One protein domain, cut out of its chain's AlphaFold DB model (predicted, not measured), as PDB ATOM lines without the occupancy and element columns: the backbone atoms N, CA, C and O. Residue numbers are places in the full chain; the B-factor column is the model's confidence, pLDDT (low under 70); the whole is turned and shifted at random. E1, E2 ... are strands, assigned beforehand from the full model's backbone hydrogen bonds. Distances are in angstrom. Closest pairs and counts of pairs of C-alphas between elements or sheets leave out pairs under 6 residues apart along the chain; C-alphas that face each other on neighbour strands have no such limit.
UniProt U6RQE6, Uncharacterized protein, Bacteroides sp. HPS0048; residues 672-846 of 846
ATOM      1  N   ALA A 672     143.190 113.335 140.462       78.56
ATOM      2  CA  ALA A 672     141.923 113.689 139.846       78.56
ATOM      3  C   ALA A 672     141.712 115.198 139.907       78.56
ATOM      4  O   ALA A 672     141.955 115.831 140.938       78.56
ATOM      5  N   ALA A 673     141.217 115.767 138.814       81.62
ATOM      6  CA  ALA A 673     140.921 117.188 138.734       81.62
ATOM      7  C   ALA A 673     139.499 117.495 139.213       81.62
ATOM      8  O   ALA A 673     138.550 116.773 138.899       81.62
ATOM      9  N   SER A 674     139.360 118.596 139.948       85.06
ATOM     10  CA  SER A 674     138.105 119.145 140.464       85.06
ATOM     11  C   SER A 674     138.029 120.650 140.199       85.06
ATOM     12  O   SER A 674     139.063 121.318 140.179       85.06
ATOM     13  N   GLY A 675     136.824 121.196 139.995       85.44
ATOM     14  CA  GLY A 675     136.617 122.639 139.801       85.44
ATOM     15  C   GLY A 675     137.131 123.170 138.457       85.44
ATOM     16  O   GLY A 675     137.774 124.221 138.403       85.44
ATOM     17  N   VAL A 676     136.853 122.443 137.375       82.31
ATOM     18  CA  VAL A 676     137.408 122.681 136.035       82.31
ATOM     19  C   VAL A 676     136.321 123.082 135.040       82.31
ATOM     20  O   VAL A 676     135.251 122.482 135.017       82.31
ATOM     21  N   LEU A 677     136.619 124.047 134.168       79.50
ATOM     22  CA  LEU A 677     135.777 124.426 133.032       79.50
ATOM     23  C   LEU A 677     136.573 124.304 131.724       79.50
ATOM     24  O   LEU A 677     137.716 124.756 131.651       79.50
ATOM     25  N   LEU A 678     135.971 123.744 130.673       75.62
ATOM     26  CA  LEU A 678     136.590 123.664 129.342       75.62
ATOM     27  C   LEU A 678     135.820 124.538 128.347       75.62
ATOM     28  O   LEU A 678     134.591 124.475 128.262       75.62
ATOM     29  N   ALA A 679     136.546 125.327 127.554       73.06
ATOM     30  CA  ALA A 679     135.961 126.092 126.460       73.06
ATOM     31  C   ALA A 679     135.573 125.152 125.302       73.06
ATOM     32  O   ALA A 679     136.392 124.820 124.449       73.06
ATOM     33  N   VAL A 680     134.303 124.736 125.259       72.62
ATOM     34  CA  VAL A 680     133.772 123.782 124.259       72.62
ATOM     35  C   VAL A 680     133.739 124.310 122.819       72.62
ATOM     36  O   VAL A 680     133.498 123.540 121.891       72.62
ATOM     37  N   ALA A 681     134.001 125.606 122.615       71.69
ATOM     38  CA  ALA A 681     134.044 126.236 121.294       71.69
ATOM     39  C   ALA A 681     135.153 125.669 120.388       71.69
ATOM     40  O   ALA A 681     134.999 125.675 119.174       71.69
ATOM     41  N   ASN A 682     136.238 125.155 120.980       72.00
ATOM     42  CA  ASN A 682     137.398 124.637 120.246       72.00
ATOM     43  C   ASN A 682     137.411 123.105 120.118       72.00
ATOM     44  O   ASN A 682     138.362 122.554 119.575       72.00
ATOM     45  N   LEU A 683     136.395 122.424 120.652       78.00
ATOM     46  CA  LEU A 683     136.264 120.970 120.600       78.00
ATOM     47  C   LEU A 683     135.602 120.547 119.279       78.00
ATOM     48  O   LEU A 683     134.731 121.264 118.795       78.00
ATOM     49  N   GLU A 684     135.965 119.404 118.701       80.38
ATOM     50  CA  GLU A 684     135.294 118.846 117.520       80.38
ATOM     51  C   GLU A 684     133.839 118.452 117.825       80.38
ATOM     52  O   GLU A 684     133.491 118.132 118.964       80.38
ATOM     53  N   ASP A 685     132.974 118.481 116.806       84.81
ATOM     54  CA  ASP A 685     131.561 118.105 116.936       84.81
ATOM     55  C   ASP A 685     131.403 116.615 117.251       84.81
ATOM     56  O   ASP A 685     132.024 115.750 116.631       84.81
ATOM     57  N   PHE A 686     130.525 116.308 118.207       88.44
ATOM     58  CA  PHE A 686     130.166 114.932 118.527       88.44
ATOM     59  C   PHE A 686     129.132 114.423 117.525       88.44
ATOM     60  O   PHE A 686     127.940 114.715 117.625       88.44
ATOM     61  N   VAL A 687     129.610 113.650 116.553       89.81
ATOM     62  CA  VAL A 687     128.808 113.036 115.485       89.81
ATOM     63  C   VAL A 687     128.613 111.536 115.720       89.81
ATOM     64  O   VAL A 687     129.263 110.954 116.592       89.81
ATOM     65  N   GLU A 688     127.738 110.900 114.936       93.56
ATOM     66  CA  GLU A 688     127.536 109.444 114.949       93.56
ATOM     67  C   GLU A 688     128.879 108.692 114.885       93.56
ATOM     68  O   GLU A 688     129.746 109.004 114.070       93.56
ATOM     69  N   GLY A 689     129.065 107.725 115.785       90.75
ATOM     70  CA  GLY A 689     130.295 106.945 115.935       90.75
ATOM     71  C   GLY A 689     131.317 107.527 116.919       90.75
ATOM     72  O   GLY A 689     132.186 106.786 117.379       90.75
ATOM     73  N   SER A 690     131.210 108.804 117.302       93.38
ATOM     74  CA  SER A 690     132.119 109.412 118.291       93.38
ATOM     75  C   SER A 690     132.025 108.703 119.648       93.38
ATOM     76  O   SER A 690     130.952 108.221 120.036       93.38
ATOM     77  N   ARG A 691     133.134 108.664 120.404       93.88
ATOM     78  CA  ARG A 691     133.169 108.071 121.756       93.88
ATOM     79  C   ARG A 691     133.661 109.067 122.797       93.88
ATOM     80  O   ARG A 691     134.649 109.762 122.582       93.88
ATOM     81  N   ILE A 692     133.000 109.080 123.948       93.69
ATOM     82  CA  ILE A 692     133.374 109.881 125.117       93.69
ATOM     83  C   ILE A 692     133.675 108.932 126.268       93.69
ATOM     84  O   ILE A 692     132.839 108.088 126.582       93.69
ATOM     85  N   VAL A 693     134.829 109.083 126.912       93.31
ATOM     86  CA  VAL A 693     135.240 108.282 128.067       93.31
ATOM     87  C   VAL A 693     135.528 109.197 129.248       93.31
ATOM     88  O   VAL A 693     136.248 110.184 129.116       93.31
ATOM     89  N   VAL A 694     134.981 108.855 130.411       92.88
ATOM     90  CA  VAL A 694     135.235 109.547 131.675       92.88
ATOM     91  C   VAL A 694     135.493 108.514 132.761       92.88
ATOM     92  O   VAL A 694     134.663 107.637 132.997       92.88
ATOM     93  N   GLU A 695     136.631 108.622 133.436       91.19
ATOM     94  CA  GLU A 695     136.925 107.873 134.651       91.19
ATOM     95  C   GLU A 695     136.736 108.767 135.871       91.19
ATOM     96  O   GLU A 695     137.249 109.890 135.946       91.19
ATOM     97  N   VAL A 696     135.991 108.244 136.833       88.75
ATOM     98  CA  VAL A 696     135.705 108.897 138.100       88.75
ATOM     99  C   VAL A 696     136.216 107.972 139.204       88.75
ATOM    100  O   VAL A 696     135.771 106.824 139.280       88.75
ATOM    101  N   PRO A 697     137.147 108.432 140.052       83.62
ATOM    102  CA  PRO A 697     137.578 107.673 141.221       83.62
ATOM    103  C   PRO A 697     136.463 107.660 142.286       83.62
ATOM    104  O   PRO A 697     135.450 108.341 142.100       83.62
ATOM    105  N   PRO A 698     136.608 106.917 143.402       81.50
ATOM    106  CA  PRO A 698     135.615 106.914 144.475       81.50
ATOM    107  C   PRO A 698     135.195 108.340 144.865       81.50
ATOM    108  O   PRO A 698     136.022 109.182 145.224       81.50
ATOM    109  N   ASN A 699     133.904 108.644 144.720       75.31
ATOM    110  CA  ASN A 699     133.397 110.012 144.775       75.31
ATOM    111  C   ASN A 699     132.085 110.085 145.564       75.31
ATOM    112  O   ASN A 699     131.022 109.729 145.056       75.31
ATOM    113  N   ILE A 700     132.163 110.613 146.789       76.81
ATOM    114  CA  ILE A 700     131.003 110.972 147.614       76.81
ATOM    115  C   ILE A 700     131.074 112.474 147.867       76.81
ATOM    116  O   ILE A 700     131.854 112.919 148.714       76.81
ATOM    117  N   PRO A 701     130.329 113.292 147.116       71.81
ATOM    118  CA  PRO A 701     130.361 114.724 147.339       71.81
ATOM    119  C   PRO A 701     129.554 115.091 148.596       71.81
ATOM    120  O   PRO A 701     128.504 114.514 148.880       71.81
ATOM    121  N   ASN A 702     130.020 116.100 149.338       74.69
ATOM    122  CA  ASN A 702     129.335 116.615 150.537       74.69
ATOM    123  C   ASN A 702     128.031 117.372 150.210       74.69
ATOM    124  O   ASN A 702     127.232 117.681 151.092       74.69
ATOM    125  N   SER A 703     127.819 117.682 148.935       82.81
ATOM    126  CA  SER A 703     126.629 118.305 148.364       82.81
ATOM    127  C   SER A 703     126.347 117.666 147.008       82.81
ATOM    128  O   SER A 703     127.168 116.915 146.496       82.81
ATOM    129  N   ASN A 704     125.208 117.965 146.385       84.75
ATOM    130  CA  ASN A 704     125.010 117.545 144.997       84.75
ATOM    131  C   ASN A 704     126.134 118.125 144.125       84.75
ATOM    132  O   ASN A 704     126.393 119.327 144.181       84.75
ATOM    133  N   ALA A 705     126.783 117.270 143.342       88.94
ATOM    134  CA  ALA A 705     127.891 117.633 142.466       88.94
ATOM    135  C   ALA A 705     127.674 117.026 141.083       88.94
ATOM    136  O   ALA A 705     126.899 116.080 140.928       88.94
ATOM    137  N   TYR A 706     128.345 117.550 140.061       90.19
ATOM    138  CA  TYR A 706     128.173 117.038 138.709       90.19
ATOM    139  C   TYR A 706     129.461 117.031 137.892       90.19
ATOM    140  O   TYR A 706     130.420 117.745 138.181       90.19
ATOM    141  N   ILE A 707     129.455 116.190 136.861       91.75
ATOM    142  CA  ILE A 707     130.439 116.176 135.781       91.75
ATOM    143  C   ILE A 707     129.658 116.226 134.474       91.75
ATOM    144  O   ILE A 707     128.825 115.359 134.208       91.75
ATOM    145  N   SER A 708     129.906 117.257 133.679       90.94
ATOM    146  CA  SER A 708     129.283 117.488 132.383       90.94
ATOM    147  C   SER A 708     130.351 117.398 131.303       90.94
ATOM    148  O   SER A 708     131.306 118.167 131.324       90.94
ATOM    149  N   THR A 709     130.173 116.501 130.338       90.38
ATOM    150  CA  THR A 709     131.030 116.374 129.151       90.38
ATOM    151  C   THR A 709     130.161 116.506 127.904       90.38
ATOM    152  O   THR A 709     129.925 115.532 127.184       90.38
ATOM    153  N   ARG A 710     129.588 117.700 127.708       88.62
ATOM    154  CA  ARG A 710     128.616 117.985 126.642       88.62
ATOM    155  C   ARG A 710     129.101 119.093 125.719       88.62
ATOM    156  O   ARG A 710     129.599 120.116 126.189       88.62
ATOM    157  N   LYS A 711     128.842 118.917 124.427       85.31
ATOM    158  CA  LYS A 711     129.025 119.919 123.374       85.31
ATOM    159  C   LYS A 711     127.758 119.953 122.519       85.31
ATOM    160  O   LYS A 711     127.227 118.898 122.200       85.31
ATOM    161  N   ASP A 712     127.244 121.152 122.234       82.56
ATOM    162  CA  ASP A 712     126.055 121.372 121.383       82.56
ATOM    163  C   ASP A 712     124.847 120.472 121.730       82.56
ATOM    164  O   ASP A 712     124.145 119.949 120.870       82.56
ATOM    165  N   GLY A 713     124.607 120.241 123.028       81.88
ATOM    166  CA  GLY A 713     123.495 119.399 123.483       81.88
ATOM    167  C   GLY A 713     123.682 117.890 123.266       81.88
ATOM    168  O   GLY A 713     122.725 117.143 123.451       81.88
ATOM    169  N   VAL A 714     124.892 117.429 122.932       88.75
ATOM    170  CA  VAL A 714     125.268 116.013 122.804       88.75
ATOM    171  C   VAL A 714     126.300 115.647 123.876       88.75
ATOM    172  O   VAL A 714     127.269 116.379 124.090       88.75
ATOM    173  N   GLY A 715     126.104 114.527 124.579       91.19
ATOM    174  CA  GLY A 715     127.087 113.979 125.522       91.19
ATOM    175  C   GLY A 715     126.497 113.496 126.848       91.19
ATOM    176  O   GLY A 715     125.327 113.117 126.932       91.19
ATOM    177  N   LEU A 716     127.327 113.508 127.896       91.88
ATOM    178  CA  LEU A 716     127.021 112.911 129.200       91.88
ATOM    179  C   LEU A 716     126.953 113.962 130.316       91.88
ATOM    180  O   LEU A 716     127.790 114.862 130.395       91.88
ATOM    181  N   LEU A 717     125.980 113.814 131.215       91.81
ATOM    182  CA  LEU A 717     125.925 114.522 132.493       91.81
ATOM    183  C   LEU A 717     125.749 113.506 133.625       91.81
ATOM    184  O   LEU A 717     124.765 112.770 133.668       91.81
ATOM    185  N   MET A 718     126.690 113.497 134.561       91.88
ATOM    186  CA  MET A 718     126.661 112.685 135.776       91.88
ATOM    187  C   MET A 718     126.364 113.591 136.964       91.88
ATOM    188  O   MET A 718     127.108 114.538 137.198       91.88
ATOM    189  N   MET A 719     125.306 113.306 137.720       90.75
ATOM    190  CA  MET A 719     124.975 114.024 138.952       90.75
ATOM    191  C   MET A 719     125.143 113.102 140.158       90.75
ATOM    192  O   MET A 719     124.369 112.162 140.344       90.75
ATOM    193  N   TYR A 720     126.145 113.399 140.977       87.81
ATOM    194  CA  TYR A 720     126.461 112.690 142.207       87.81
ATOM    195  C   TYR A 720     125.647 113.278 143.355       87.81
ATOM    196  O   TYR A 720     125.711 114.478 143.635       87.81
ATOM    197  N   SER A 721     124.871 112.424 144.015       83.75
ATOM    198  CA  SER A 721     124.122 112.784 145.215       83.75
ATOM    199  C   SER A 721     124.919 112.404 146.473       83.75
ATOM    200  O   SER A 721     125.622 111.392 146.452       83.75
ATOM    201  N   PRO A 722     124.753 113.113 147.607       82.50
ATOM    202  CA  PRO A 722     125.400 112.761 148.877       82.50
ATOM    203  C   PRO A 722     125.097 111.344 149.394       82.50
ATOM    204  O   PRO A 722     125.789 110.839 150.268       82.50
ATOM    205  N   ASN A 723     124.054 110.692 148.867       79.25
ATOM    206  CA  ASN A 723     123.671 109.320 149.199       79.25
ATOM    207  C   ASN A 723     124.384 108.254 148.340       79.25
ATOM    208  O   ASN A 723     123.972 107.099 148.381       79.25
ATOM    209  N   GLY A 724     125.390 108.628 147.537       73.75
ATOM    210  CA  GLY A 724     126.183 107.701 146.717       73.75
ATOM    211  C   GLY A 724     125.561 107.318 145.367       73.75
ATOM    212  O   GLY A 724     126.226 106.715 144.527       73.75
ATOM    213  N   ASN A 725     124.308 107.702 145.105       85.56
ATOM    214  CA  ASN A 725     123.679 107.450 143.810       85.56
ATOM    215  C   ASN A 725     124.151 108.451 142.751       85.56
ATOM    216  O   ASN A 725     124.280 109.651 143.016       85.56
ATOM    217  N   VAL A 726     124.296 107.958 141.521       89.94
ATOM    218  CA  VAL A 726     124.618 108.769 140.346       89.94
ATOM    219  C   VAL A 726     123.425 108.796 139.409       89.94
ATOM    220  O   VAL A 726     123.069 107.787 138.801       89.94
ATOM    221  N   SER A 727     122.815 109.970 139.273       91.19
ATOM    222  CA  SER A 727     121.828 110.226 138.227       91.19
ATOM    223  C   SER A 727     122.574 110.533 136.937       91.19
ATOM    224  O   SER A 727     123.251 111.557 136.826       91.19
ATOM    225  N   LEU A 728     122.477 109.624 135.976       92.56
ATOM    226  CA  LEU A 728     123.147 109.712 134.693       92.56
ATOM    227  C   LEU A 728     122.161 110.181 133.627       92.56
ATOM    228  O   LEU A 728     121.117 109.560 133.431       92.56
ATOM    229  N   PHE A 729     122.514 111.244 132.914       92.00
ATOM    230  CA  PHE A 729     121.734 111.796 131.814       92.00
ATOM    231  C   PHE A 729     122.541 111.725 130.521       92.00
ATOM    232  O   PHE A 729     123.676 112.202 130.458       92.00
ATOM    233  N   ILE A 730     121.926 111.161 129.487       93.19
ATOM    234  CA  ILE A 730     122.463 111.112 128.129       93.19
ATOM    235  C   ILE A 730     121.681 112.122 127.298       93.19
ATOM    236  O   ILE A 730     120.449 112.068 127.256       93.19
ATOM    237  N   TYR A 731     122.400 113.052 126.678       91.50
ATOM    238  CA  TYR A 731     121.851 114.133 125.868       91.50
ATOM    239  C   TYR A 731     122.193 113.919 124.393       91.50
ATOM    240  O   TYR A 731     123.325 113.556 124.067       91.50
ATOM    241  N   GLY A 732     121.227 114.182 123.515       89.75
ATOM    242  CA  GLY A 732     121.424 114.175 122.069       89.75
ATOM    243  C   GLY A 732     120.175 114.639 121.325       89.75
ATOM    244  O   GLY A 732     119.055 114.351 121.742       89.75
ATOM    245  N   TYR A 733     120.362 115.367 120.222       88.56
ATOM    246  CA  TYR A 733     119.284 115.778 119.309       88.56
ATOM    247  C   TYR A 733     118.097 116.488 119.993       88.56
ATOM    248  O   TYR A 733     116.936 116.160 119.739       88.56
ATOM    249  N   ASN A 734     118.375 117.450 120.884       87.31
ATOM    250  CA  ASN A 734     117.365 118.192 121.666       87.31
ATOM    251  C   ASN A 734     116.464 117.313 122.547       87.31
ATOM    252  O   ASN A 734     115.352 117.688 122.933       87.31
ATOM    253  N   LYS A 735     116.956 116.122 122.883       90.75
ATOM    254  CA  LYS A 735     116.299 115.156 123.749       90.75
ATOM    255  C   LYS A 735     117.277 114.648 124.804       90.75
ATOM    256  O   LYS A 735     118.497 114.755 124.660       90.75
ATOM    257  N   ARG A 736     116.740 114.079 125.881       91.75
ATOM    258  CA  ARG A 736     117.533 113.344 126.871       91.75
ATOM    259  C   ARG A 736     116.827 112.093 127.364       91.75
ATOM    260  O   ARG A 736     115.600 112.049 127.418       91.75
ATOM    261  N   MET A 737     117.622 111.132 127.810       92.56
ATOM    262  CA  MET A 737     117.195 109.969 128.587       92.56
ATOM    263  C   MET A 737     118.042 109.881 129.857       92.56
ATOM    264  O   MET A 737     119.151 110.417 129.911       92.56
ATOM    265  N   SER A 738     117.520 109.245 130.903       92.50
ATOM    266  CA  SER A 738     118.215 109.181 132.191       92.50
ATOM    267  C   SER A 738     118.101 107.823 132.862       92.50
ATOM    268  O   SER A 738     117.170 107.065 132.609       92.50
ATOM    269  N   THR A 739     119.062 107.505 133.718       93.25
ATOM    270  CA  THR A 739     119.036 106.321 134.577       93.25
ATOM    271  C   THR A 739     119.747 106.639 135.892       93.25
ATOM    272  O   THR A 739     120.463 107.635 135.991       93.25
ATOM    273  N   VAL A 740     119.539 105.820 136.921       90.94
ATOM    274  CA  VAL A 740     120.204 105.986 138.221       90.94
ATOM    275  C   VAL A 740     121.079 104.775 138.479       90.94
ATOM    276  O   VAL A 740     120.585 103.648 138.532       90.94
ATOM    277  N   ILE A 741     122.368 105.020 138.680       88.25
ATOM    278  CA  ILE A 741     123.350 103.996 139.016       88.25
ATOM    279  C   ILE A 741     123.593 104.064 140.526       88.25
ATOM    280  O   ILE A 741     123.846 105.134 141.080       88.25
ATOM    281  N   LYS A 742     123.454 102.919 141.194       84.81
ATOM    282  CA  LYS A 742     123.612 102.765 142.646       84.81
ATOM    283  C   LYS A 742     124.921 102.038 142.957       84.81
ATOM    284  O   LYS A 742     125.377 101.268 142.114       84.81
ATOM    285  N   TYR A 743     125.441 102.201 144.173       71.25
ATOM    286  CA  TYR A 743     126.610 101.470 144.689       71.25
ATOM    287  C   TYR A 743     127.917 101.766 143.938       71.25
ATOM    288  O   TYR A 743     128.728 100.872 143.697       71.25
ATOM    289  N   VAL A 744     128.102 103.014 143.514       70.75
ATOM    290  CA  VAL A 744     129.287 103.458 142.761       70.75
ATOM    291  C   VAL A 744     130.199 104.377 143.569       70.75
ATOM    292  O   VAL A 744     131.266 104.753 143.104       70.75
ATOM    293  N   GLU A 745     129.802 104.695 144.800       66.44
ATOM    294  CA  GLU A 745     130.463 105.622 145.713       66.44
ATOM    295  C   GLU A 745     131.883 105.223 146.145       66.44
ATOM    296  O   GLU A 745     132.672 106.084 146.526       66.44
ATOM    297  N   SER A 746     132.206 103.930 146.102       68.12
ATOM    298  CA  SER A 746     133.418 103.349 146.702       68.12
ATOM    299  C   SER A 746     134.375 102.715 145.693       68.12
ATOM    300  O   SER A 746     135.380 102.127 146.081       68.12
ATOM    301  N   VAL A 747     134.080 102.815 144.398       73.62
ATOM    302  CA  VAL A 747     134.840 102.146 143.336       73.62
ATOM    303  C   VAL A 747     135.153 103.119 142.208       73.62
ATOM    304  O   VAL A 747     134.391 104.048 141.950       73.62
ATOM    305  N   ILE A 748     136.262 102.885 141.508       82.12
ATOM    306  CA  ILE A 748     136.566 103.610 140.273       82.12
ATOM    307  C   ILE A 748     135.531 103.212 139.216       82.12
ATOM    308  O   ILE A 748     135.283 102.024 138.992       82.12
ATOM    309  N   GLN A 749     134.927 104.203 138.571       86.12
ATOM    310  CA  GLN A 749     133.953 104.009 137.506       86.12
ATOM    311  C   GLN A 749     134.452 104.608 136.203       86.12
ATOM    312  O   GLN A 749     134.756 105.797 136.129       86.12
ATOM    313  N   ARG A 750     134.458 103.793 135.151       91.75
ATOM    314  CA  ARG A 750     134.715 104.220 133.780       91.75
ATOM    315  C   ARG A 750     133.410 104.233 132.996       91.75
ATOM    316  O   ARG A 750     132.843 103.181 132.698       91.75
ATOM    317  N   TYR A 751     132.963 105.429 132.651       93.44
ATOM    318  CA  TYR A 751     131.812 105.684 131.798       93.44
ATOM    319  C   TYR A 751     132.292 105.861 130.364       93.44
ATOM    320  O   TYR A 751     133.154 106.694 130.102       93.44
ATOM    321  N   GLU A 752     131.723 105.106 129.435       95.62
ATOM    322  CA  GLU A 752     131.937 105.305 128.005       95.62
ATOM    323  C   GLU A 752     130.590 105.494 127.307       95.62
ATOM    324  O   GLU A 752     129.683 104.681 127.463       95.62
ATOM    325  N   LEU A 753     130.458 106.557 126.520       95.81
ATOM    326  CA  LEU A 753     129.294 106.823 125.682       95.81
ATOM    327  C   LEU A 753     129.691 106.730 124.211       95.81
ATOM    328  O   LEU A 753     130.634 107.398 123.791       95.81
ATOM    329  N   ARG A 754     128.944 105.949 123.429       95.06
ATOM    330  CA  ARG A 754     129.024 105.934 121.964       95.06
ATOM    331  C   ARG A 754     127.808 106.632 121.379       95.06
ATOM    332  O   ARG A 754     126.678 106.293 121.733       95.06
ATOM    333  N   ILE A 755     128.060 107.596 120.505       94.81
ATOM    334  CA  ILE A 755     127.032 108.419 119.866       94.81
ATOM    335  C   ILE A 755     126.414 107.636 118.697       94.81
ATOM    336  O   ILE A 755     127.138 107.193 117.807       94.81
ATOM    337  N   GLY A 756     125.094 107.442 118.716       92.38
ATOM    338  CA  GLY A 756     124.316 106.818 117.631       92.38
ATOM    339  C   GLY A 756     123.659 107.855 116.715       92.38
ATOM    340  O   GLY A 756     123.771 109.046 116.992       92.38
ATOM    341  N   ALA A 757     122.962 107.434 115.654       90.88
ATOM    342  CA  ALA A 757     122.294 108.355 114.721       90.88
ATOM    343  C   ALA A 757     121.017 108.984 115.311       90.88
ATOM    344  O   ALA A 757     120.551 110.039 114.873       90.88
ATOM    345  N   THR A 758     120.438 108.326 116.316       91.12
ATOM    346  CA  THR A 758     119.309 108.791 117.132       91.12
ATOM    347  C   THR A 758     119.643 108.632 118.616       91.12
ATOM    348  O   THR A 758     120.566 107.898 118.962       91.12
ATOM    349  N   LEU A 759     118.922 109.308 119.521       89.44
ATOM    350  CA  LEU A 759     119.199 109.208 120.965       89.44
ATOM    351  C   LEU A 759     119.023 107.764 121.469       89.44
ATOM    352  O   LEU A 759     119.758 107.309 122.338       89.44
ATOM    353  N   GLU A 760     118.070 107.041 120.890       89.88
ATOM    354  CA  GLU A 760     117.769 105.640 121.166       89.88
ATOM    355  C   GLU A 760     118.910 104.684 120.778       89.88
ATOM    356  O   GLU A 760     119.009 103.588 121.327       89.88
ATOM    357  N   GLU A 761     119.781 105.092 119.854       92.75
ATOM    358  CA  GLU A 761     120.931 104.309 119.393       92.75
ATOM    359  C   GLU A 761     122.207 104.570 120.202       92.75
ATOM    360  O   GLU A 761     123.227 103.915 119.973       92.75
ATOM    361  N   PHE A 762     122.182 105.504 121.158       93.62
ATOM    362  CA  PHE A 762     123.346 105.778 121.996       93.62
ATOM    363  C   PHE A 762     123.645 104.570 122.886       93.62
ATOM    364  O   PHE A 762     122.759 104.002 123.527       93.62
ATOM    365  N   GLN A 763     124.921 104.200 122.975       94.19
ATOM    366  CA  GLN A 763     125.356 103.065 123.785       94.19
ATOM    367  C   GLN A 763     126.182 103.548 124.968       94.19
ATOM    368  O   GLN A 763     127.249 104.136 124.799       94.19
ATOM    369  N   LEU A 764     125.704 103.256 126.176       94.19
ATOM    370  CA  LEU A 764     126.454 103.472 127.406       94.19
ATOM    371  C   LEU A 764     127.184 102.188 127.796       94.19
ATOM    372  O   LEU A 764     126.570 101.132 127.916       94.19
ATOM    373  N   PHE A 765     128.472 102.299 128.077       93.44
ATOM    374  CA  PHE A 765     129.295 101.253 128.658       93.44
ATOM    375  C   PHE A 765     129.742 101.690 130.054       93.44
ATOM    376  O   PHE A 765     130.230 102.801 130.246       93.44
ATOM    377  N   LEU A 766     129.585 100.799 131.029       89.81
ATOM    378  CA  LEU A 766     130.112 100.961 132.381       89.81
ATOM    379  C   LEU A 766     131.215  99.928 132.585       89.81
ATOM    380  O   LEU A 766     130.978  98.727 132.440       89.81
ATOM    381  N   ASN A 767     132.429 100.387 132.888       87.56
ATOM    382  CA  ASN A 767     133.615  99.547 133.086       87.56
ATOM    383  C   ASN A 767     133.831  98.548 131.934       87.56
ATOM    384  O   ASN A 767     134.079  97.360 132.148       87.56
ATOM    385  N   GLY A 768     133.668  99.027 130.695       87.19
ATOM    386  CA  GLY A 768     133.839  98.237 129.472       87.19
ATOM    387  C   GLY A 768     132.680  97.291 129.128       87.19
ATOM    388  O   GLY A 768     132.754  96.591 128.122       87.19
ATOM    389  N   LYS A 769     131.599  97.261 129.918       90.81
ATOM    390  CA  LYS A 769     130.410  96.436 129.651       90.81
ATOM    391  C   LYS A 769     129.232  97.297 129.215       90.81
ATOM    392  O   LYS A 769     128.948  98.303 129.855       90.81
ATOM    393  N   LEU A 770     128.527  96.878 128.163       92.81
ATOM    394  CA  LEU A 770     127.310  97.550 127.702       92.81
ATOM    395  C   LEU A 770     126.270  97.583 128.833       92.81
ATOM    396  O   LEU A 770     125.949  96.550 129.426       92.81
ATOM    397  N   TYR A 771     125.752  98.766 129.135       91.94
ATOM    398  CA  TYR A 771     124.737  98.963 130.157       91.94
ATOM    399  C   TYR A 771     123.386  98.432 129.671       91.94
ATOM    400  O   TYR A 771     122.816  98.939 128.710       91.94
ATOM    401  N   ALA A 772     122.867  97.417 130.362       88.19
ATOM    402  CA  ALA A 772     121.594  96.769 130.038       88.19
ATOM    403  C   ALA A 772     120.414  97.251 130.908       88.19
ATOM    404  O   ALA A 772     119.338  96.657 130.877       88.19
ATOM    405  N   GLY A 773     120.616  98.282 131.736       83.81
ATOM    406  CA  GLY A 773     119.570  98.818 132.605       83.81
ATOM    407  C   GLY A 773     118.542  99.659 131.846       83.81
ATOM    408  O   GLY A 773     118.785 100.140 130.742       83.81
ATOM    409  N   THR A 774     117.373  99.852 132.454       85.94
ATOM    410  CA  THR A 774     116.300 100.647 131.852       85.94
ATOM    411  C   THR A 774     116.597 102.140 131.972       85.94
ATOM    412  O   THR A 774     117.018 102.632 133.026       85.94
ATOM    413  N   PHE A 775     116.341 102.867 130.890       89.50
ATOM    414  CA  PHE A 775     116.325 104.321 130.887       89.50
ATOM    415  C   PHE A 775     114.895 104.837 131.066       89.50
ATOM    416  O   PHE A 775     113.933 104.204 130.630       89.50
ATOM    417  N   GLY A 776     114.760 105.980 131.734       84.50
ATOM    418  CA  GLY A 776     113.503 106.710 131.833       84.50
ATOM    419  C   GLY A 776     113.027 107.226 130.473       84.50
ATOM    420  O   GLY A 776     113.739 107.143 129.471       84.50
ATOM    421  N   ASN A 777     111.814 107.780 130.451       86.12
ATOM    422  CA  ASN A 777     111.214 108.318 129.230       86.12
ATOM    423  C   ASN A 777     112.087 109.407 128.601       86.12
ATOM    424  O   ASN A 777     112.740 110.182 129.300       86.12
ATOM    425  N   ILE A 778     112.046 109.478 127.272       87.75
ATOM    426  CA  ILE A 778     112.754 110.505 126.517       87.75
ATOM    427  C   ILE A 778     112.027 111.841 126.673       87.75
ATOM    428  O   ILE A 778     110.827 111.948 126.411       87.75
ATOM    429  N   GLU A 779     112.768 112.863 127.084       88.62
ATOM    430  CA  GLU A 779     112.259 114.211 127.330       88.62
ATOM    431  C   GLU A 779     112.845 115.195 126.317       88.62
ATOM    432  O   GLU A 779     114.044 115.152 126.041       88.62
ATOM    433  N   ASN A 780     112.024 116.115 125.798       86.44
ATOM    434  CA  ASN A 780     112.514 117.236 124.991       86.44
ATOM    435  C   ASN A 780     113.217 118.253 125.893       86.44
ATOM    436  O   ASN A 780     112.678 118.651 126.928       86.44
ATOM    437  N   VAL A 781     114.395 118.707 125.481       82.00
ATOM    438  CA  VAL A 781     115.225 119.661 126.222       82.00
ATOM    439  C   VAL A 781     115.850 120.667 125.260       82.00
ATOM    440  O   VAL A 781     116.093 120.353 124.101       82.00
ATOM    441  N   GLY A 782     116.084 121.894 125.729       71.69
ATOM    442  CA  GLY A 782     116.801 122.901 124.941       71.69
ATOM    443  C   GLY A 782     118.294 122.586 124.815       71.69
ATOM    444  O   GLY A 782     118.841 121.809 125.604       71.69
ATOM    445  N   GLU A 783     118.956 123.231 123.856       65.62
ATOM    446  CA  GLU A 783     120.411 123.173 123.709       65.62
ATOM    447  C   GLU A 783     121.075 123.802 124.940       65.62
ATOM    448  O   GLU A 783     120.873 124.975 125.255       65.62
ATOM    449  N   ALA A 784     121.853 123.006 125.670       62.06
ATOM    450  CA  ALA A 784     122.639 123.472 126.803       62.06
ATOM    451  C   ALA A 784     124.098 123.062 126.597       62.06
ATOM    452  O   ALA A 784     124.413 121.872 126.525       62.06
ATOM    453  N   MET A 785     124.991 124.049 126.529       63.94
ATOM    454  CA  MET A 785     126.433 123.844 126.384       63.94
ATOM    455  C   MET A 785     127.114 123.972 127.749       63.94
ATOM    456  O   MET A 785     126.963 124.986 128.426       63.94
ATOM    457  N   SER A 786     127.850 122.945 128.175       72.62
ATOM    458  CA  SER A 786     128.860 123.056 129.239       72.62
ATOM    459  C   SER A 786     129.681 121.774 129.317       72.62
ATOM    460  O   SER A 786     129.137 120.687 129.533       72.62
ATOM    461  N   PHE A 787     130.999 121.908 129.199       84.19
ATOM    462  CA  PHE A 787     131.929 120.942 129.765       84.19
ATOM    463  C   PHE A 787     132.409 121.502 131.100       84.19
ATOM    464  O   PHE A 787     132.994 122.585 131.140       84.19
ATOM    465  N   ASP A 788     132.122 120.794 132.184       87.38
ATOM    466  CA  ASP A 788     132.278 121.314 133.538       87.38
ATOM    467  C   ASP A 788     132.432 120.177 134.557       87.38
ATOM    468  O   ASP A 788     131.605 119.263 134.604       87.38
ATOM    469  N   ILE A 789     133.474 120.261 135.383       89.38
ATOM    470  CA  ILE A 789     133.661 119.443 136.580       89.38
ATOM    471  C   ILE A 789     133.402 120.341 137.790       89.38
ATOM    472  O   ILE A 789     134.185 121.252 138.084       89.38
ATOM    473  N   ASP A 790     132.316 120.067 138.514       88.44
ATOM    474  CA  ASP A 790     131.977 120.807 139.729       88.44
ATOM    475  C   ASP A 790     133.099 120.714 140.779       88.44
ATOM    476  O   ASP A 790     133.797 119.704 140.869       88.44
ATOM    477  N   MET A 791     133.256 121.748 141.610       84.81
ATOM    478  CA  MET A 791     134.274 121.782 142.675       84.81
ATOM    479  C   MET A 791     134.089 120.697 143.750       84.81
ATOM    480  O   MET A 791     134.995 120.439 144.538       84.81
ATOM    481  N   ASN A 792     132.907 120.077 143.813       85.81
ATOM    482  CA  ASN A 792     132.617 118.969 144.718       85.81
ATOM    483  C   ASN A 792     132.689 117.604 144.020       85.81
ATOM    484  O   ASN A 792     132.511 116.582 144.677       85.81
ATOM    485  N   SER A 793     132.958 117.569 142.711       86.56
ATOM    486  CA  SER A 793     133.166 116.348 141.931       86.56
ATOM    487  C   SER A 793     134.609 116.248 141.440       86.56
ATOM    488  O   SER A 793     135.389 117.186 141.594       86.56
ATOM    489  N   ARG A 794     134.994 115.103 140.873       87.31
ATOM    490  CA  ARG A 794     136.368 114.863 140.418       87.31
ATOM    491  C   ARG A 794     136.429 113.844 139.282       87.31
ATOM    492  O   ARG A 794     135.624 112.918 139.268       87.31
ATOM    493  N   ALA A 795     137.373 113.999 138.359       87.88
ATOM    494  CA  ALA A 795     137.637 113.031 137.293       87.88
ATOM    495  C   ALA A 795     139.138 112.740 137.192       87.88
ATOM    496  O   ALA A 795     139.949 113.662 137.269       87.88
ATOM    497  N   SER A 796     139.495 111.467 137.030       84.25
ATOM    498  CA  SER A 796     140.885 110.992 136.945       84.25
ATOM    499  C   SER A 796     141.350 110.755 135.506       84.25
ATOM    500  O   SER A 796     142.553 110.744 135.249       84.25
ATOM    501  N   LEU A 797     140.414 110.591 134.564       86.38
ATOM    502  CA  LEU A 797     140.694 110.457 133.134       86.38
ATOM    503  C   LEU A 797     139.515 110.976 132.308       86.38
ATOM    504  O   LEU A 797     138.360 110.690 132.627       86.38
ATOM    505  N   ILE A 798     139.805 111.692 131.224       87.81
ATOM    506  CA  ILE A 798     138.813 112.072 130.210       87.81
ATOM    507  C   ILE A 798     139.415 111.854 128.823       87.81
ATOM    508  O   ILE A 798     140.525 112.313 128.560       87.81
ATOM    509  N   GLU A 799     138.681 111.173 127.943       89.31
ATOM    510  CA  GLU A 799     139.107 110.888 126.570       89.31
ATOM    511  C   GLU A 799     137.963 111.131 125.582       89.31
ATOM    512  O   GLU A 799     136.806 110.796 125.850       89.31
ATOM    513  N   PHE A 800     138.298 111.660 124.408       88.81
ATOM    514  CA  PHE A 800     137.377 111.809 123.286       88.81
ATOM    515  C   PHE A 800     137.946 111.138 122.046       88.81
ATOM    516  O   PHE A 800     139.127 111.300 121.746       88.81
ATOM    517  N   TYR A 801     137.099 110.426 121.309       89.44
ATOM    518  CA  TYR A 801     137.479 109.725 120.091       89.44
ATOM    519  C   TYR A 801     136.584 110.105 118.915       89.44
ATOM    520  O   TYR A 801     135.376 110.297 119.082       89.44
ATOM    521  N   SER A 802     137.180 110.138 117.723       88.62
ATOM    522  CA  SER A 802     136.470 110.279 116.450       88.62
ATOM    523  C   SER A 802     135.647 109.023 116.106       88.62
ATOM    524  O   SER A 802     135.851 107.971 116.727       88.62
ATOM    525  N   PRO A 803     134.768 109.083 115.085       90.12
ATOM    526  CA  PRO A 803     134.067 107.905 114.563       90.12
ATOM    527  C   PRO A 803     134.994 106.772 114.103       90.12
ATOM    528  O   PRO A 803     134.667 105.599 114.267       90.12
ATOM    529  N   ASP A 804     136.189 107.116 113.613       88.69
ATOM    530  CA  ASP A 804     137.231 106.160 113.207       88.69
ATOM    531  C   ASP A 804     138.063 105.639 114.392       88.69
ATOM    532  O   ASP A 804     139.112 105.021 114.209       88.69
ATOM    533  N   ASN A 805     137.607 105.888 115.624       85.81
ATOM    534  CA  ASN A 805     138.247 105.466 116.863       85.81
ATOM    535  C   ASN A 805     139.643 106.083 117.104       85.81
ATOM    536  O   ASN A 805     140.463 105.521 117.833       85.81
ATOM    537  N   VAL A 806     139.912 107.252 116.516       85.19
ATOM    538  CA  VAL A 806     141.148 108.019 116.739       85.19
ATOM    539  C   VAL A 806     140.991 108.875 117.992       85.19
ATOM    540  O   VAL A 806     139.981 109.556 118.139       85.19
ATOM    541  N   LEU A 807     141.978 108.851 118.891       85.94
ATOM    542  CA  LEU A 807     141.994 109.676 120.102       85.94
ATOM    543  C   LEU A 807     142.185 111.153 119.732       85.94
ATOM    544  O   LEU A 807     143.241 111.539 119.236       85.94
ATOM    545  N   LEU A 808     141.166 111.970 119.989       81.25
ATOM    546  CA  LEU A 808     141.156 113.401 119.683       81.25
ATOM    547  C   LEU A 808     141.649 114.251 120.855       81.25
ATOM    548  O   LEU A 808     142.379 115.218 120.656       81.25
ATOM    549  N   HIS A 809     141.270 113.885 122.082       82.19
ATOM    550  CA  HIS A 809     141.704 114.569 123.303       82.19
ATOM    551  C   HIS A 809     141.851 113.578 124.448       82.19
ATOM    552  O   HIS A 809     141.027 112.672 124.579       82.19
ATOM    553  N   LYS A 810     142.871 113.774 125.286       82.81
ATOM    554  CA  LYS A 810     143.117 112.978 126.490       82.81
ATOM    555  C   LYS A 810     143.651 113.840 127.619       82.81
ATOM    556  O   LYS A 810     144.581 114.604 127.403       82.81
ATOM    557  N   TRP A 811     143.110 113.639 128.812       81.12
ATOM    558  CA  TRP A 811     143.634 114.200 130.051       81.12
ATOM    559  C   TRP A 811     143.815 113.075 131.072       81.12
ATOM    560  O   TRP A 811     142.816 112.583 131.599       81.12
ATOM    561  N   ASP A 812     145.066 112.655 131.323       68.69
ATOM    562  CA  ASP A 812     145.439 111.708 132.382       68.69
ATOM    563  C   ASP A 812     146.360 112.372 133.423       68.69
ATOM    564  O   ASP A 812     147.496 112.753 133.165       68.69
ATOM    565  N   PHE A 813     145.848 112.592 134.634       66.94
ATOM    566  CA  PHE A 813     146.525 113.412 135.648       66.94
ATOM    567  C   PHE A 813     147.602 112.615 136.416       66.94
ATOM    568  O   PHE A 813     147.595 112.544 137.643       66.94
ATOM    569  N   GLU A 814     148.532 111.982 135.698       59.16
ATOM    570  CA  GLU A 814     149.625 111.169 136.255       59.16
ATOM    571  C   GLU A 814     150.895 112.015 136.470       59.16
ATOM    572  O   GLU A 814     151.295 112.770 135.583       59.16
ATOM    573  N   GLY A 815     151.540 111.922 137.641       52.84
ATOM    574  CA  GLY A 815     152.948 112.320 137.838       52.84
ATOM    575  C   GLY A 815     153.330 113.813 137.787       52.84
ATOM    576  O   GLY A 815     154.520 114.113 137.809       52.84
ATOM    577  N   SER A 816     152.384 114.757 137.724       48.25
ATOM    578  CA  SER A 816     152.675 116.203 137.794       48.25
ATOM    579  C   SER A 816     151.464 116.998 138.287       48.25
ATOM    580  O   SER A 816     150.348 116.778 137.807       48.25
ATOM    581  N   THR A 817     151.693 117.933 139.217       51.44
ATOM    582  CA  THR A 817     150.683 118.861 139.760       51.44
ATOM    583  C   THR A 817     150.571 120.169 138.969       51.44
ATOM    584  O   THR A 817     149.944 121.115 139.445       51.44
ATOM    585  N   ASP A 818     151.212 120.243 137.801       53.16
ATOM    586  CA  ASP A 818     151.245 121.451 136.981       53.16
ATOM    587  C   ASP A 818     149.864 121.768 136.383       53.16
ATOM    588  O   ASP A 818     149.108 120.879 135.976       53.16
ATOM    589  N   ASP A 819     149.517 123.048 136.374       49.69
ATOM    590  CA  ASP A 819     148.188 123.575 136.083       49.69
ATOM    591  C   ASP A 819     147.950 123.876 134.591       49.69
ATOM    592  O   ASP A 819     146.819 124.184 134.204       49.69
ATOM    593  N   GLU A 820     148.974 123.711 133.747       49.84
ATOM    594  CA  GLU A 820     148.942 123.927 132.291       49.84
ATOM    595  C   GLU A 820     148.827 122.636 131.445       49.84
ATOM    596  O   GLU A 820     149.254 122.599 130.288       49.84
ATOM    597  N   ARG A 821     148.249 121.547 131.975       55.75
ATOM    598  CA  ARG A 821     148.132 120.282 131.216       55.75
ATOM    599  C   ARG A 821     147.161 120.404 130.028       55.75
ATOM    600  O   ARG A 821     145.943 120.266 130.166       55.75
ATOM    601  N   LEU A 822     147.754 120.630 128.852       54.25
ATOM    602  CA  LEU A 822     147.192 120.400 127.514       54.25
ATOM    603  C   LEU A 822     146.750 118.934 127.380       54.25
ATOM    604  O   LEU A 822     147.170 118.098 128.178       54.25
ATOM    605  N   SER A 823     145.945 118.596 126.365       55.28
ATOM    606  CA  SER A 823     145.715 117.194 125.997       55.28
ATOM    607  C   SER A 823     147.050 116.539 125.598       55.28
ATOM    608  O   SER A 823     147.503 116.623 124.460       55.28
ATOM    609  N   ASP A 824     147.758 115.972 126.572       54.94
ATOM    610  CA  ASP A 824     149.200 115.702 126.495       54.94
ATOM    611  C   ASP A 824     149.555 114.528 125.573       54.94
ATOM    612  O   ASP A 824     150.695 114.412 125.124       54.94
ATOM    613  N   LYS A 825     148.564 113.695 125.242       52.44
ATOM    614  CA  LYS A 825     148.725 112.462 124.459       52.44
ATOM    615  C   LYS A 825     147.849 112.389 123.208       52.44
ATOM    616  O   LYS A 825     147.792 111.338 122.573       52.44
ATOM    617  N   ALA A 826     147.160 113.471 122.850       55.12
ATOM    618  CA  ALA A 826     146.456 113.548 121.576       55.12
ATOM    619  C   ALA A 826     147.355 114.194 120.509       55.12
ATOM    620  O   ALA A 826     147.795 115.332 120.672       55.12
ATOM    621  N   ASP A 827     147.602 113.486 119.405       53.47
ATOM    622  CA  ASP A 827     148.313 113.998 118.219       53.47
ATOM    623  C   ASP A 827     147.380 114.887 117.368       53.47
ATOM    624  O   ASP A 827     147.216 114.713 116.160       53.47
ATOM    625  N   THR A 828     146.694 115.836 118.010       56.12
ATOM    626  CA  THR A 828     145.764 116.751 117.346       56.12
ATOM    627  C   THR A 828     146.354 118.148 117.216       56.12
ATOM    628  O   THR A 828     147.068 118.652 118.085       56.12
ATOM    629  N   SER A 829     146.038 118.816 116.103       50.22
ATOM    630  CA  SER A 829     146.433 120.207 115.853       50.22
ATOM    631  C   SER A 829     145.710 121.218 116.756       50.22
ATOM    632  O   SER A 829     146.099 122.383 116.791       50.22
ATOM    633  N   ASN A 830     144.677 120.783 117.487       56.69
ATOM    634  CA  ASN A 830     143.833 121.594 118.361       56.69
ATOM    635  C   ASN A 830     144.053 121.192 119.824       56.69
ATOM    636  O   ASN A 830     143.236 120.493 120.410       56.69
ATOM    637  N   LYS A 831     145.155 121.623 120.445       61.19
ATOM    638  CA  LYS A 831     145.364 121.376 121.880       61.19
ATOM    639  C   LYS A 831     144.454 122.281 122.710       61.19
ATOM    640  O   LYS A 831     144.498 123.502 122.558       61.19
ATOM    641  N   ILE A 832     143.647 121.694 123.594       65.69
ATOM    642  CA  ILE A 832     142.695 122.431 124.434       65.69
ATOM    643  C   ILE A 832     143.096 122.296 125.905       65.69
ATOM    644  O   ILE A 832     143.356 121.196 126.390       65.69
ATOM    645  N   ASN A 833     143.119 123.428 126.612       67.62
ATOM    646  CA  ASN A 833     143.446 123.509 128.034       67.62
ATOM    647  C   ASN A 833     142.207 123.614 128.913       67.62
ATOM    648  O   ASN A 833     141.229 124.283 128.567       67.62
ATOM    649  N   PHE A 834     142.310 123.046 130.111       69.81
ATOM    650  CA  PHE A 834     141.379 123.335 131.187       69.81
ATOM    651  C   PHE A 834     141.561 124.767 131.690       69.81
ATOM    652  O   PHE A 834     142.668 125.216 131.970       69.81
ATOM    653  N   SER A 835     140.449 125.487 131.823       65.94
ATOM    654  CA  SER A 835     140.417 126.776 132.509       65.94
ATOM    655  C   SER A 835     140.013 126.574 133.968       65.94
ATOM    656  O   SER A 835     139.094 125.805 134.280       65.94
ATOM    657  N   LYS A 836     140.710 127.259 134.877       69.25
ATOM    658  CA  LYS A 836     140.383 127.247 136.305       69.25
ATOM    659  C   LYS A 836     139.086 128.018 136.537       69.25
ATOM    660  O   LYS A 836     138.932 129.132 136.032       69.25
ATOM    661  N   LYS A 837     138.186 127.485 137.366       65.31
ATOM    662  CA  LYS A 837     137.161 128.331 137.991       65.31
ATOM    663  C   LYS A 837     137.856 129.278 138.978       65.31
ATOM    664  O   LYS A 837     138.790 128.867 139.661       65.31
ATOM    665  N   SER A 838     137.421 130.540 139.025       52.62
ATOM    666  CA  SER A 838     138.076 131.633 139.772       52.62
ATOM    667  C   SER A 838     138.319 131.326 141.256       52.62
ATOM    668  O   SER A 838     139.251 131.873 141.833       52.62
ATOM    669  N   GLU A 839     137.544 130.410 141.843       57.38
ATOM    670  CA  GLU A 839     137.801 129.764 143.133       57.38
ATOM    671  C   GLU A 839     137.380 128.282 143.030       57.38
ATOM    672  O   GLU A 839     136.269 127.989 142.585       57.38
ATOM    673  N   GLY A 840     138.249 127.333 143.413       64.50
ATOM    674  CA  GLY A 840     137.860 125.922 143.595       64.50
ATOM    675  C   GLY A 840     138.567 124.856 142.747       64.50
ATOM    676  O   GLY A 840     138.247 123.684 142.925       64.50
ATOM    677  N   PHE A 841     139.526 125.205 141.878       78.12
ATOM    678  CA  PHE A 841     140.349 124.195 141.194       78.12
ATOM    679  C   PHE A 841     141.218 123.412 142.193       78.12
ATOM    680  O   PHE A 841     141.909 124.022 143.014       78.12
ATOM    681  N   LYS A 842     141.207 122.075 142.112       72.50
ATOM    682  CA  LYS A 842     142.051 121.187 142.929       72.50
ATOM    683  C   LYS A 842     142.512 119.973 142.128       72.50
ATOM    684  O   LYS A 842     141.710 119.370 141.417       72.50
ATOM    685  N   LEU A 843     143.768 119.581 142.326       69.31
ATOM    686  CA  LEU A 843     144.249 118.235 142.024       69.31
ATOM    687  C   LEU A 843     144.210 117.429 143.320       69.31
ATOM    688  O   LEU A 843     144.780 117.833 144.331       69.31
ATOM    689  N   ILE A 844     143.465 116.332 143.302       69.12
ATOM    690  CA  ILE A 844     143.215 115.476 144.459       69.12
ATOM    691  C   ILE A 844     143.947 114.158 144.199       69.12
ATOM    692  O   ILE A 844     143.690 113.575 143.150       69.12
ATOM    693  N   PRO A 845     144.840 113.680 145.079       63.84
ATOM    694  CA  PRO A 845     145.402 112.331 144.969       63.84
ATOM    695  C   PRO A 845     144.280 111.285 145.021       63.84
ATOM    696  O   PRO A 845     143.379 111.416 145.859       63.84
ATOM    697  N   VAL A 846     144.292 110.292 144.125       59.91
ATOM    698  CA  VAL A 846     143.205 109.299 143.980       59.91
ATOM    699  C   VAL A 846     143.669 107.877 143.763       59.91
ATOM    700  O   VAL A 846     144.734 107.684 143.136       59.91
TER     701      VAL A 846
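AT A GLANCE: This is residues 672 to 846 of the 846 residues of an uncharacterized protein of Bacteroides sp. HPS0048 (UniProt U6RQE6). Two antiparallel sheets stand partly face to face as a sandwich, the strands of the one at 15 degrees to those of the other, and a small pair of strands, E1 and E14, sits at one end. The larger sheet runs E7 - E6 - E5 - E4 - E10 - E2 - E13, the smaller E9 - E8 - E3 - E11 - E12. The printed part has 175 residues with no named helix and fourteen named strands, E1 to E14 in order along the chain; the class is all strand, with under half of the residues, 72, in named strands. The whole is compact, with a radius of gyration of the C-alphas of 15.2 A and spans of 42 by 40 by 30 A.

HOW THE PARTS SIT: E1, residues 672 to 674, runs on into E2, residues 676 to 678, at 85 degrees. E3, residues 691 to 696, is in the smaller sheet. E4, residues 705 to 711, E5, residues 714 to 720, E6, residues 726 to 732, and E7, residues 735 to 741, form a meander, each strand the antiparallel neighbour of the one before; N 718 and O 707 are 2.9 A apart, N 719 and O 727 2.8 A, N 728 and O 739 2.8 A. E8, residues 749 to 754, is the antiparallel neighbour of E3, with N 694 and O 751 at 2.8 A, and forms a hairpin with E9, residues 763 to 766, with N 765 and O 752 at 2.7 A. The closest C-alphas of E5 and E8, those of Leu 716 and Leu 753, are 7.4 A apart. E10, residues 786 to 789, has E4 and E2 as neighbours, with N 708 and O 788 at 2.8 A and N 789 and O 676 at 2.9 A. E11, residues 797 to 801, is the neighbour of E3, with N 693 and O 799 at 2.8 A, and forms a hairpin with E12, residues 807 to 812, with N 800 and O 809 at 2.9 A. E13, residues 834 to 836, is an edge strand and the antiparallel neighbour of E2, with N 835 and O 677 at 2.8 A. E14, residues 842 to 845, is antiparallel to E1, with N 672 and O 844 at 2.7 A.

IN THESE COORDINATES: E1 begins at C-alpha 672 (141.923, 113.689, 139.846). E7 is 20.2 A long, E5 19.7 A, E4 and E6 19.3 A each, E3 16.6 A and E8 16.4 A. E14 ends at C-alpha 845 (145.402, 112.331, 144.969).

THE WHOLE: The two C-alphas farthest apart, those of Asn 777 and Ser 816, are 43.1 A apart. The printed part has no cut. The links E2 to E3, E9 to E10 and E12 to E13 are long. The pLDDT is under 70 in 38 residues, among them 812 to 840.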